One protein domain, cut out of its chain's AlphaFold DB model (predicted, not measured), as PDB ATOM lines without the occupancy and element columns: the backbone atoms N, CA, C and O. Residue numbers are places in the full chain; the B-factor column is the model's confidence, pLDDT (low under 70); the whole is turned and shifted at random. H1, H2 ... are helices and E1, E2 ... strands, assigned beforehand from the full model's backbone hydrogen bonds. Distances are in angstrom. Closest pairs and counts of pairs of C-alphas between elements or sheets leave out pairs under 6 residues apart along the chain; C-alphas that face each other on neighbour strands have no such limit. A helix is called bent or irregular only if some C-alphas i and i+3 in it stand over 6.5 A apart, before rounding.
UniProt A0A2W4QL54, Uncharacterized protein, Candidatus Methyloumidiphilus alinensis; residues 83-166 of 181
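This is residues 83 to 166 of the 181 residues of an uncharacterized protein of Candidatus Methyloumidiphilus alinensis (UniProt A0A2W4QL54). A bent hairpin of two strands, E1 and E2, has the end of a very long helix, H1, beside E1, while residues 83 to 113 of H1 stick out as a free arm. The short helix H2 lies beyond H1's end. The 84 printed residues run H1, H2, E1, E2, class mixed, the sheet antiparallel. The whole is extended, with radius of gyration of the C-alphas 20.1 A and spans of 64 by 38 by 22 A.

E1, residues 139 to 149, measures 26.7 A and E2, residues 155 to 165, 23.5 A, ending at C-alpha 165 (140.695, 228.803, 212.261). H1, residues 83 to 117, runs 51.0 A from C-alpha 83 (124.800, 194.889, 181.061); H2, residues 126 to 131, measures 8.6 A.

Hairpin E1 and E2 is antiparallel at 158 degrees; N 146 and O 158, 2.9 A apart, are within hydrogen-bond range. E1 bends by 75 degrees at residue 142, E2 by 87 degrees at 162. The closest C-alphas of H1 and E1, Arg 117 and Leu 141, are 6.9 A apart. H1 is only just apart from E2, at 8.2 A. H2 and E2 are near each other, with 5 pairs of C-alphas within 10 A. In H1 and H2 every O i to N i+4 pair is within hydrogen-bond range.

The farthest C-alphas, Val 83 and His 124, are 63.7 A apart. The printed part has no cut and no long link. Residue 166 alone has pLDDT under 70.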
ATOM      1  N   VAL A  83     125.658 193.702 181.205       85.62
ATOM      2  CA  VAL A  83     124.800 194.889 181.061       85.62
ATOM      3  C   VAL A  83     124.005 195.137 182.341       85.62
ATOM      4  O   VAL A  83     123.994 196.267 182.845       85.62
ATOM      5  N   ARG A  84     123.397 194.090 182.915       85.75
ATOM      6  CA  ARG A  84     122.662 194.183 184.181       85.75
ATOM      7  C   ARG A  84     123.545 194.729 185.303       85.75
ATOM      8  O   ARG A  84     123.185 195.720 185.939       85.75
ATOM      9  N   ARG A  85     124.730 194.155 185.504       82.69
ATOM     10  CA  ARG A  85     125.664 194.592 186.552       82.69
ATOM     11  C   ARG A  85     126.190 195.998 186.332       82.69
ATOM     12  O   ARG A  85     126.324 196.754 187.291       82.69
ATOM     13  N   ARG A  86     126.452 196.391 185.080       85.50
ATOM     14  CA  ARG A  86     126.836 197.773 184.753       85.50
ATOM     15  C   ARG A  86     125.744 198.752 185.174       85.50
ATOM     16  O   ARG A  86     126.054 199.796 185.746       85.50
ATOM     17  N   ARG A  87     124.476 198.405 184.933       87.50
ATOM     18  CA  ARG A  87     123.328 199.207 185.367       87.50
ATOM     19  C   ARG A  87     123.245 199.282 186.890       87.50
ATOM     20  O   ARG A  87     123.133 200.380 187.427       87.50
ATOM     21  N   GLU A  88     123.349 198.154 187.585       86.31
ATOM     22  CA  GLU A  88     123.330 198.107 189.055       86.31
ATOM     23  C   GLU A  88     124.480 198.917 189.675       86.31
ATOM     24  O   GLU A  88     124.260 199.708 190.592       86.31
ATOM     25  N   PHE A  89     125.701 198.794 189.142       84.94
ATOM     26  CA  PHE A  89     126.846 199.599 189.568       84.94
ATOM     27  C   PHE A  89     126.623 201.091 189.313       84.94
ATOM     28  O   PHE A  89     126.875 201.898 190.204       84.94
ATOM     29  N   GLY A  90     126.101 201.461 188.139       87.81
ATOM     30  CA  GLY A  90     125.743 202.843 187.825       87.81
ATOM     31  C   GLY A  90     124.736 203.422 188.820       87.81
ATOM     32  O   GLY A  90     124.945 204.518 189.331       87.81
ATOM     33  N   LEU A  91     123.695 202.662 189.172       89.25
ATOM     34  CA  LEU A  91     122.700 203.072 190.169       89.25
ATOM     35  C   LEU A  91     123.303 203.222 191.572       89.25
ATOM     36  O   LEU A  91     123.017 204.203 192.258       89.25
ATOM     37  N   ARG A  92     124.160 202.283 191.999       85.88
ATOM     38  CA  ARG A  92     124.875 202.387 193.284       85.88
ATOM     39  C   ARG A  92     125.787 203.606 193.321       85.88
ATOM     40  O   ARG A  92     125.770 204.334 194.308       85.88
ATOM     41  N   LYS A  93     126.531 203.851 192.242       89.12
ATOM     42  CA  LYS A  93     127.420 205.006 192.125       89.12
ATOM     43  C   LYS A  93     126.641 206.316 192.205       89.12
ATOM     44  O   LYS A  93     127.017 207.177 192.982       89.12
ATOM     45  N   LEU A  94     125.521 206.433 191.489       91.62
ATOM     46  CA  LEU A  94     124.662 207.621 191.564       91.62
ATOM     47  C   LEU A  94     124.166 207.890 192.991       91.62
ATOM     48  O   LEU A  94     124.160 209.038 193.426       91.62
ATOM     49  N   ARG A  95     123.785 206.841 193.734       88.50
ATOM     50  CA  ARG A  95     123.374 206.977 195.138       88.50
ATOM     51  C   ARG A  95     124.530 207.447 196.026       88.50
ATOM     52  O   ARG A  95     124.361 208.399 196.777       88.50
ATOM     53  N   GLN A  96     125.700 206.822 195.899       86.69
ATOM     54  CA  GLN A  96     126.894 207.206 196.661       86.69
ATOM     55  C   GLN A  96     127.333 208.638 196.350       86.69
ATOM     56  O   GLN A  96     127.637 209.400 197.263       86.69
ATOM     57  N   ASP A  97     127.330 209.027 195.075       91.06
ATOM     58  CA  ASP A  97     127.684 210.379 194.654       91.06
ATOM     59  C   ASP A  97     126.697 211.399 195.244       91.06
ATOM     60  O   ASP A  97     127.130 212.431 195.752       91.06
ATOM     61  N   ALA A  98     125.392 211.099 195.271       91.38
ATOM     62  CA  ALA A  98     124.388 211.962 195.900       91.38
ATOM     63  C   ALA A  98     124.617 212.128 197.416       91.38
ATOM     64  O   ALA A  98     124.628 213.256 197.907       91.38
ATOM     65  N   GLU A  99     124.878 211.037 198.143       90.00
ATOM     66  CA  GLU A  99     125.199 211.074 199.580       90.00
ATOM     67  C   GLU A  99     126.482 211.879 199.858       90.00
ATOM     68  O   GLU A  99     126.556 212.675 200.799       90.00
ATOM     69  N   VAL A 100     127.509 211.709 199.017       87.81
ATOM     70  CA  VAL A 100     128.765 212.462 199.119       87.81
ATOM     71  C   VAL A 100     128.531 213.948 198.861       87.81
ATOM     72  O   VAL A 100     129.063 214.769 199.612       87.81
ATOM     73  N   GLN A 101     127.747 214.300 197.841       89.56
ATOM     74  CA  GLN A 101     127.401 215.689 197.530       89.56
ATOM     75  C   GLN A 101     126.609 216.335 198.665       89.56
ATOM     76  O   GLN A 101     126.931 217.451 199.071       89.56
ATOM     77  N   GLU A 102     125.633 215.630 199.238       89.44
ATOM     78  CA  GLU A 102     124.871 216.129 200.380       89.44
ATOM     79  C   GLU A 102     125.779 216.378 201.591       89.44
ATOM     80  O   GLU A 102     125.769 217.473 202.160       89.44
ATOM     81  N   ARG A 103     126.641 215.412 201.936       84.31
ATOM     82  CA  ARG A 103     127.613 215.573 203.025       84.31
ATOM     83  C   ARG A 103     128.541 216.763 202.780       84.31
ATOM     84  O   ARG A 103     128.765 217.562 203.686       84.31
ATOM     85  N   GLN A 104     129.057 216.916 201.561       80.94
ATOM     86  CA  GLN A 104     129.907 218.051 201.196       80.94
ATOM     87  C   GLN A 104     129.156 219.384 201.289       80.94
ATOM     88  O   GLN A 104     129.708 220.353 201.808       80.94
ATOM     89  N   ALA A 105     127.897 219.441 200.847       86.94
ATOM     90  CA  ALA A 105     127.064 220.637 200.937       86.94
ATOM     91  C   ALA A 105     126.793 221.035 202.397       86.94
ATOM     92  O   ALA A 105     126.908 222.215 202.746       86.94
ATOM     93  N   GLN A 106     126.503 220.058 203.263       84.19
ATOM     94  CA  GLN A 106     126.342 220.270 204.702       84.19
ATOM     95  C   GLN A 106     127.644 220.780 205.339       84.19
ATOM     96  O   GLN A 106     127.628 221.807 206.020       84.19
ATOM     97  N   SER A 107     128.788 220.144 205.059       78.88
ATOM     98  CA  SER A 107     130.098 220.607 205.540       78.88
ATOM     99  C   SER A 107     130.436 222.014 205.041       78.88
ATOM    100  O   SER A 107     130.919 222.840 205.813       78.88
ATOM    101  N   ALA A 108     130.143 222.330 203.777       81.88
ATOM    102  CA  ALA A 108     130.382 223.650 203.203       81.88
ATOM    103  C   ALA A 108     129.491 224.730 203.832       81.88
ATOM    104  O   ALA A 108     129.944 225.859 204.026       81.88
ATOM    105  N   LYS A 109     128.232 224.406 204.161       85.69
ATOM    106  CA  LYS A 109     127.343 225.306 204.906       85.69
ATOM    107  C   LYS A 109     127.896 225.576 206.306       85.69
ATOM    108  O   LYS A 109     128.082 226.736 206.656       85.69
ATOM    109  N   LEU A 110     128.256 224.526 207.046       82.75
ATOM    110  CA  LEU A 110     128.851 224.657 208.378       82.75
ATOM    111  C   LEU A 110     130.139 225.490 208.356       82.75
ATOM    112  O   LEU A 110     130.313 226.370 209.194       82.75
ATOM    113  N   ALA A 111     131.021 225.253 207.382       80.44
ATOM    114  CA  ALA A 111     132.251 226.022 207.222       80.44
ATOM    115  C   ALA A 111     131.971 227.513 206.968       80.44
ATOM    116  O   ALA A 111     132.623 228.364 207.570       80.44
ATOM    117  N   ARG A 112     130.975 227.843 206.129       83.75
ATOM    118  CA  ARG A 112     130.548 229.233 205.888       83.75
ATOM    119  C   ARG A 112     129.990 229.890 207.149       83.75
ATOM    120  O   ARG A 112     130.390 231.008 207.465       83.75
ATOM    121  N   ASP A 113     129.136 229.190 207.889       84.25
ATOM    122  CA  ASP A 113     128.530 229.699 209.124       84.25
ATOM    123  C   ASP A 113     129.583 229.903 210.230       84.25
ATOM    124  O   ASP A 113     129.535 230.871 210.990       84.25
ATOM    125  N   LEU A 114     130.578 229.015 210.318       82.50
ATOM    126  CA  LEU A 114     131.724 229.176 211.216       82.50
ATOM    127  C   LEU A 114     132.594 230.361 210.804       82.50
ATOM    128  O   LEU A 114     132.933 231.189 211.643       82.50
ATOM    129  N   TRP A 115     132.906 230.484 209.515       82.88
ATOM    130  CA  TRP A 115     133.713 231.585 208.999       82.88
ATOM    131  C   TRP A 115     133.071 232.953 209.250       82.88
ATOM    132  O   TRP A 115     133.770 233.902 209.611       82.88
ATOM    133  N   ALA A 116     131.748 233.050 209.092       84.69
ATOM    134  CA  ALA A 116     130.987 234.266 209.359       84.69
ATOM    135  C   ALA A 116     131.002 234.663 210.846       84.69
ATOM    136  O   ALA A 116     131.027 235.850 211.155       84.69
ATOM    137  N   ARG A 117     131.018 233.683 211.762       84.12
ATOM    138  CA  ARG A 117     131.102 233.918 213.216       84.12
ATOM    139  C   ARG A 117     132.523 234.170 213.719       84.12
ATOM    140  O   ARG A 117     132.687 234.700 214.814       84.12
ATOM    141  N   ALA A 118     133.536 233.749 212.968       85.06
ATOM    142  CA  ALA A 118     134.925 233.903 213.362       85.06
ATOM    143  C   ALA A 118     135.380 235.362 213.214       85.06
ATOM    144  O   ALA A 118     135.157 236.000 212.181       85.06
ATOM    145  N   VAL A 119     136.062 235.869 214.237       85.06
ATOM    146  CA  VAL A 119     136.631 237.222 214.278       85.06
ATOM    147  C   VAL A 119     138.114 237.180 213.915       85.06
ATOM    148  O   VAL A 119     138.710 236.107 213.877       85.06
ATOM    149  N   SER A 120     138.735 238.318 213.606       84.75
ATOM    150  CA  SER A 120     140.191 238.362 213.393       84.75
ATOM    151  C   SER A 120     140.926 237.844 214.630       84.75
ATOM    152  O   SER A 120     140.565 238.207 215.749       84.75
ATOM    153  N   ALA A 121     141.934 236.991 214.433       83.50
ATOM    154  CA  ALA A 121     142.728 236.492 215.547       83.50
ATOM    155  C   ALA A 121     143.550 237.623 216.182       83.50
ATOM    156  O   ALA A 121     144.114 238.460 215.472       83.50
ATOM    157  N   SER A 122     143.633 237.642 217.511       82.88
ATOM    158  CA  SER A 122     144.523 238.557 218.231       82.88
ATOM    159  C   SER A 122     145.987 238.188 217.977       82.88
ATOM    160  O   SER A 122     146.353 237.015 218.055       82.88
ATOM    161  N   GLY A 123     146.851 239.181 217.744       79.62
ATOM    162  CA  GLY A 123     148.304 238.971 217.639       79.62
ATOM    163  C   GLY A 123     148.942 238.429 218.927       79.62
ATOM    164  O   GLY A 123     150.010 237.835 218.881       79.62
ATOM    165  N   HIS A 124     148.256 238.564 220.065       82.62
ATOM    166  CA  HIS A 124     148.688 238.028 221.359       82.62
ATOM    167  C   HIS A 124     148.125 236.634 221.661       82.62
ATOM    168  O   HIS A 124     148.211 236.173 222.797       82.62
ATOM    169  N   HIS A 125     147.524 235.957 220.679       82.50
ATOM    170  CA  HIS A 125     146.995 234.617 220.896       82.50
ATOM    171  C   HIS A 125     148.116 233.662 221.368       82.50
ATOM    172  O   HIS A 125     149.137 233.563 220.679       82.50
ATOM    173  N   PRO A 126     147.946 232.900 222.470       83.12
ATOM    174  CA  PRO A 126     149.021 232.096 223.071       83.12
ATOM    175  C   PRO A 126     149.723 231.145 222.098       83.12
ATOM    176  O   PRO A 126     150.947 231.019 222.105       83.12
ATOM    177  N   TYR A 127     148.969 230.522 221.188       82.44
ATOM    178  CA  TYR A 127     149.550 229.701 220.123       82.44
ATOM    179  C   TYR A 127     150.439 230.490 219.149       82.44
ATOM    180  O   TYR A 127     151.506 230.000 218.790       82.44
ATOM    181  N   LEU A 128     150.011 231.684 218.723       84.00
ATOM    182  CA  LEU A 128     150.756 232.525 217.779       84.00
ATOM    183  C   LEU A 128     152.044 233.041 218.417       84.00
ATOM    184  O   LEU A 128     153.099 232.946 217.802       84.00
ATOM    185  N   VAL A 129     151.971 233.454 219.685       86.44
ATOM    186  CA  VAL A 129     153.141 233.830 220.490       86.44
ATOM    187  C   VAL A 129     154.104 232.651 220.628       86.44
ATOM    188  O   VAL A 129     155.280 232.782 220.316       86.44
ATOM    189  N   ARG A 130     153.612 231.466 221.015       85.88
ATOM    190  CA  ARG A 130     154.446 230.257 221.155       85.88
ATOM    191  C   ARG A 130     155.091 229.808 219.842       85.88
ATOM    192  O   ARG A 130     156.133 229.160 219.867       85.88
ATOM    193  N   LYS A 131     154.430 230.051 218.710       83.06
ATOM    194  CA  LYS A 131     154.938 229.707 217.375       83.06
ATOM    195  C   LYS A 131     155.715 230.836 216.712       83.06
ATOM    196  O   LYS A 131     156.270 230.582 215.650       83.06
ATOM    197  N   GLU A 132     155.754 232.015 217.325       85.25
ATOM    198  CA  GLU A 132     156.379 233.221 216.779       85.25
ATOM    199  C   GLU A 132     155.865 233.554 215.366       85.25
ATOM    200  O   GLU A 132     156.619 233.919 214.467       85.25
ATOM    201  N   VAL A 133     154.554 233.390 215.152       82.88
ATOM    202  CA  VAL A 133     153.885 233.681 213.875       82.88
ATOM    203  C   VAL A 133     152.855 234.781 214.078       82.88
ATOM    204  O   VAL A 133     152.003 234.684 214.956       82.88
ATOM    205  N   ASP A 134     152.881 235.797 213.223       80.38
ATOM    206  CA  ASP A 134     151.889 236.874 213.209       80.38
ATOM    207  C   ASP A 134     150.481 236.384 212.815       80.38
ATOM    208  O   ASP A 134     150.301 235.410 212.077       80.38
ATOM    209  N   ALA A 135     149.448 237.128 213.220       79.12
ATOM    210  CA  ALA A 135     148.038 236.834 212.933       79.12
ATOM    211  C   ALA A 135     147.615 237.116 211.467       79.12
ATOM    212  O   ALA A 135     146.536 237.655 211.200       79.12
ATOM    213  N   TYR A 136     148.436 236.762 210.475       77.56
ATOM    214  CA  TYR A 136     148.128 237.014 209.064       77.56
ATOM    215  C   TYR A 136     146.988 236.123 208.561       77.56
ATOM    216  O   TYR A 136     147.156 234.926 208.339       77.56
ATOM    217  N   ARG A 137     145.819 236.730 208.309       73.25
ATOM    218  CA  ARG A 137     144.618 236.063 207.753       73.25
ATOM    219  C   ARG A 137     144.135 234.861 208.578       73.25
ATOM    220  O   ARG A 137     143.398 234.019 208.062       73.25
ATOM    221  N   VAL A 138     144.513 234.797 209.853       80.81
ATOM    222  CA  VAL A 138     143.992 233.824 210.813       80.81
ATOM    223  C   VAL A 138     142.764 234.429 211.485       80.81
ATOM    224  O   VAL A 138     142.772 235.596 211.882       80.81
ATOM    225  N   ARG A 139     141.688 233.649 211.589       83.31
ATOM    226  CA  ARG A 139     140.505 234.025 212.368       83.31
ATOM    227  C   ARG A 139     140.434 233.188 213.635       83.31
ATOM    228  O   ARG A 139     140.960 232.084 213.652       83.31
ATOM    229  N   GLN A 140     139.777 233.691 214.669       85.25
ATOM    230  CA  GLN A 140     139.498 232.957 215.895       85.25
ATOM    231  C   GLN A 140     137.991 232.808 216.104       85.25
ATOM    232  O   GLN A 140     137.209 233.722 215.824       85.25
ATOM    233  N   LEU A 141     137.580 231.641 216.589       82.56
ATOM    234  CA  LEU A 141     136.234 231.398 217.085       82.56
ATOM    235  C   LEU A 141     136.239 231.572 218.605       82.56
ATOM    236  O   LEU A 141     137.066 230.948 219.265       82.56
ATOM    237  N   PRO A 142     135.305 232.353 219.174       76.69
ATOM    238  CA  PRO A 142     135.295 232.609 220.611       76.69
ATOM    239  C   PRO A 142     135.046 231.333 221.420       76.69
ATOM    240  O   PRO A 142     135.622 231.160 222.485       76.69
ATOM    241  N   LYS A 143     134.197 230.429 220.911       80.94
ATOM    242  CA  LYS A 143     133.909 229.129 221.529       80.94
ATOM    243  C   LYS A 143     133.735 228.056 220.466       80.94
ATOM    244  O   LYS A 143     133.035 228.261 219.471       80.94
ATOM    245  N   TRP A 144     134.320 226.894 220.712       81.12
ATOM    246  CA  TRP A 144     134.175 225.687 219.912       81.12
ATOM    247  C   TRP A 144     133.886 224.498 220.821       81.12
ATOM    248  O   TRP A 144     134.489 224.357 221.876       81.12
ATOM    249  N   GLN A 145     132.978 223.622 220.408       81.50
ATOM    250  CA  GLN A 145     132.669 222.403 221.148       81.50
ATOM    251  C   GLN A 145     133.349 221.220 220.470       81.50
ATOM    252  O   GLN A 145     133.117 220.950 219.292       81.50
ATOM    253  N   LYS A 146     134.180 220.497 221.219       80.25
ATOM    254  CA  LYS A 146     134.829 219.267 220.764       80.25
ATOM    255  C   LYS A 146     134.365 218.104 221.635       80.25
ATOM    256  O   LYS A 146     134.247 218.245 222.847       80.25
ATOM    257  N   ARG A 147     134.157 216.938 221.026       83.62
ATOM    258  CA  ARG A 147     134.018 215.684 221.773       83.62
ATOM    259  C   ARG A 147     135.396 215.203 222.229       83.62
ATOM    260  O   ARG A 147     136.307 215.098 221.403       83.62
ATOM    261  N   SER A 148     135.537 214.940 223.523       82.38
ATOM    262  CA  SER A 148     136.693 214.277 224.129       82.38
ATOM    263  C   SER A 148     136.268 212.872 224.531       82.38
ATOM    264  O   SER A 148     135.252 212.728 225.203       82.38
ATOM    265  N   TYR A 149     136.988 211.854 224.068       84.31
ATOM    266  CA  TYR A 149     136.676 210.452 224.350       84.31
ATOM    267  C   TYR A 149     137.497 209.974 225.544       84.31
ATOM    268  O   TYR A 149     138.698 210.239 225.600       84.31
ATOM    269  N   GLN A 150     136.851 209.276 226.471       82.88
ATOM    270  CA  GLN A 150     137.487 208.624 227.611       82.88
ATOM    271  C   GLN A 150     137.874 207.175 227.266       82.88
ATOM    272  O   GLN A 150     137.470 206.642 226.229       82.88
ATOM    273  N   GLU A 151     138.687 206.541 228.117       81.38
ATOM    274  CA  GLU A 151     139.194 205.173 227.902       81.38
ATOM    275  C   GLU A 151     138.080 204.114 227.841       81.38
ATOM    276  O   GLU A 151     138.237 203.085 227.187       81.38
ATOM    277  N   ASP A 152     136.934 204.387 228.465       83.44
ATOM    278  CA  ASP A 152     135.739 203.539 228.471       83.44
ATOM    279  C   ASP A 152     134.847 203.713 227.222       83.44
ATOM    280  O   ASP A 152     133.827 203.035 227.077       83.44
ATOM    281  N   GLY A 153     135.222 204.609 226.303       79.56
ATOM    282  CA  GLY A 153     134.465 204.924 225.094       79.56
ATOM    283  C   GLY A 153     133.334 205.941 225.292       79.56
ATOM    284  O   GLY A 153     132.699 206.329 224.303       79.56
ATOM    285  N   ALA A 154     133.092 206.423 226.517       83.00
ATOM    286  CA  ALA A 154     132.220 207.568 226.746       83.00
ATOM    287  C   ALA A 154     132.852 208.836 226.153       83.00
ATOM    288  O   ALA A 154     134.074 208.953 226.035       83.00
ATOM    289  N   PHE A 155     132.025 209.809 225.762       81.88
ATOM    290  CA  PHE A 155     132.522 211.117 225.349       81.88
ATOM    291  C   PHE A 155     131.893 212.229 226.172       81.88
ATOM    292  O   PHE A 155     130.694 212.230 226.444       81.88
ATOM    293  N   GLU A 156     132.703 213.225 226.492       85.12
ATOM    294  CA  GLU A 156     132.248 214.492 227.040       85.12
ATOM    295  C   GLU A 156     132.385 215.599 225.993       85.12
ATOM    296  O   GLU A 156     133.182 215.518 225.052       85.12
ATOM    297  N   THR A 157     131.570 216.643 226.130       82.81
ATOM    298  CA  THR A 157     131.685 217.834 225.286       82.81
ATOM    299  C   THR A 157     132.527 218.865 226.015       82.81
ATOM    300  O   THR A 157     132.082 219.447 226.999       82.81
ATOM    301  N   VAL A 158     133.729 219.112 225.503       83.56
ATOM    302  CA  VAL A 158     134.642 220.132 226.016       83.56
ATOM    303  C   VAL A 158     134.467 221.400 225.189       83.56
ATOM    304  O   VAL A 158     134.511 221.367 223.954       83.56
ATOM    305  N   ILE A 159     134.258 222.525 225.871       80.44
ATOM    306  CA  ILE A 159     134.273 223.847 225.247       80.44
ATOM    307  C   ILE A 159     135.721 224.329 225.223       80.44
ATOM    308  O   ILE A 159     136.371 224.412 226.260       80.44
ATOM    309  N   VAL A 160     136.212 224.647 224.033       80.00
ATOM    310  CA  VAL A 160     137.515 225.261 223.803       80.00
ATOM    311  C   VAL A 160     137.274 226.710 223.411       80.00
ATOM    312  O   VAL A 160     136.504 226.985 222.486       80.00
ATOM    313  N   GLU A 161     137.904 227.627 224.128       79.62
ATOM    314  CA  GLU A 161     137.837 229.058 223.840       79.62
ATOM    315  C   GLU A 161     138.976 229.467 222.892       79.62
ATOM    316  O   GLU A 161     139.967 228.747 222.749       79.62
ATOM    317  N   ASP A 162     138.788 230.585 222.188       75.56
ATOM    318  CA  ASP A 162     139.784 231.205 221.300       75.56
ATOM    319  C   ASP A 162     140.396 230.271 220.233       75.56
ATOM    320  O   ASP A 162     141.581 230.308 219.926       75.56
ATOM    321  N   VAL A 163     139.588 229.426 219.589       79.06
ATOM    322  CA  VAL A 163     140.108 228.470 218.597       79.06
ATOM    323  C   VAL A 163     140.535 229.167 217.308       79.06
ATOM    324  O   VAL A 163     139.707 229.751 216.606       79.06
ATOM    325  N   LEU A 164     141.810 229.021 216.936       77.81
ATOM    326  CA  LEU A 164     142.331 229.497 215.654       77.81
ATOM    327  C   LEU A 164     141.798 228.666 214.479       77.81
ATOM    328  O   LEU A 164     141.923 227.443 214.430       77.81
ATOM    329  N   PHE A 165     141.247 229.358 213.487       70.62
ATOM    330  CA  PHE A 165     140.695 228.803 212.261       70.62
ATOM    331  C   PHE A 165     141.521 229.289 211.058       70.62
ATOM    332  O   PHE A 165     141.425 230.460 210.663       70.62
ATOM    333  N   PRO A 166     142.366 228.428 210.460       60.88
ATOM    334  CA  PRO A 166     143.161 228.812 209.302       60.88
ATOM    335  C   PRO A 166     142.279 228.943 208.052       60.88
ATOM    336  O   PRO A 166     141.362 228.155 207.831       60.88
TER     337      PRO A 166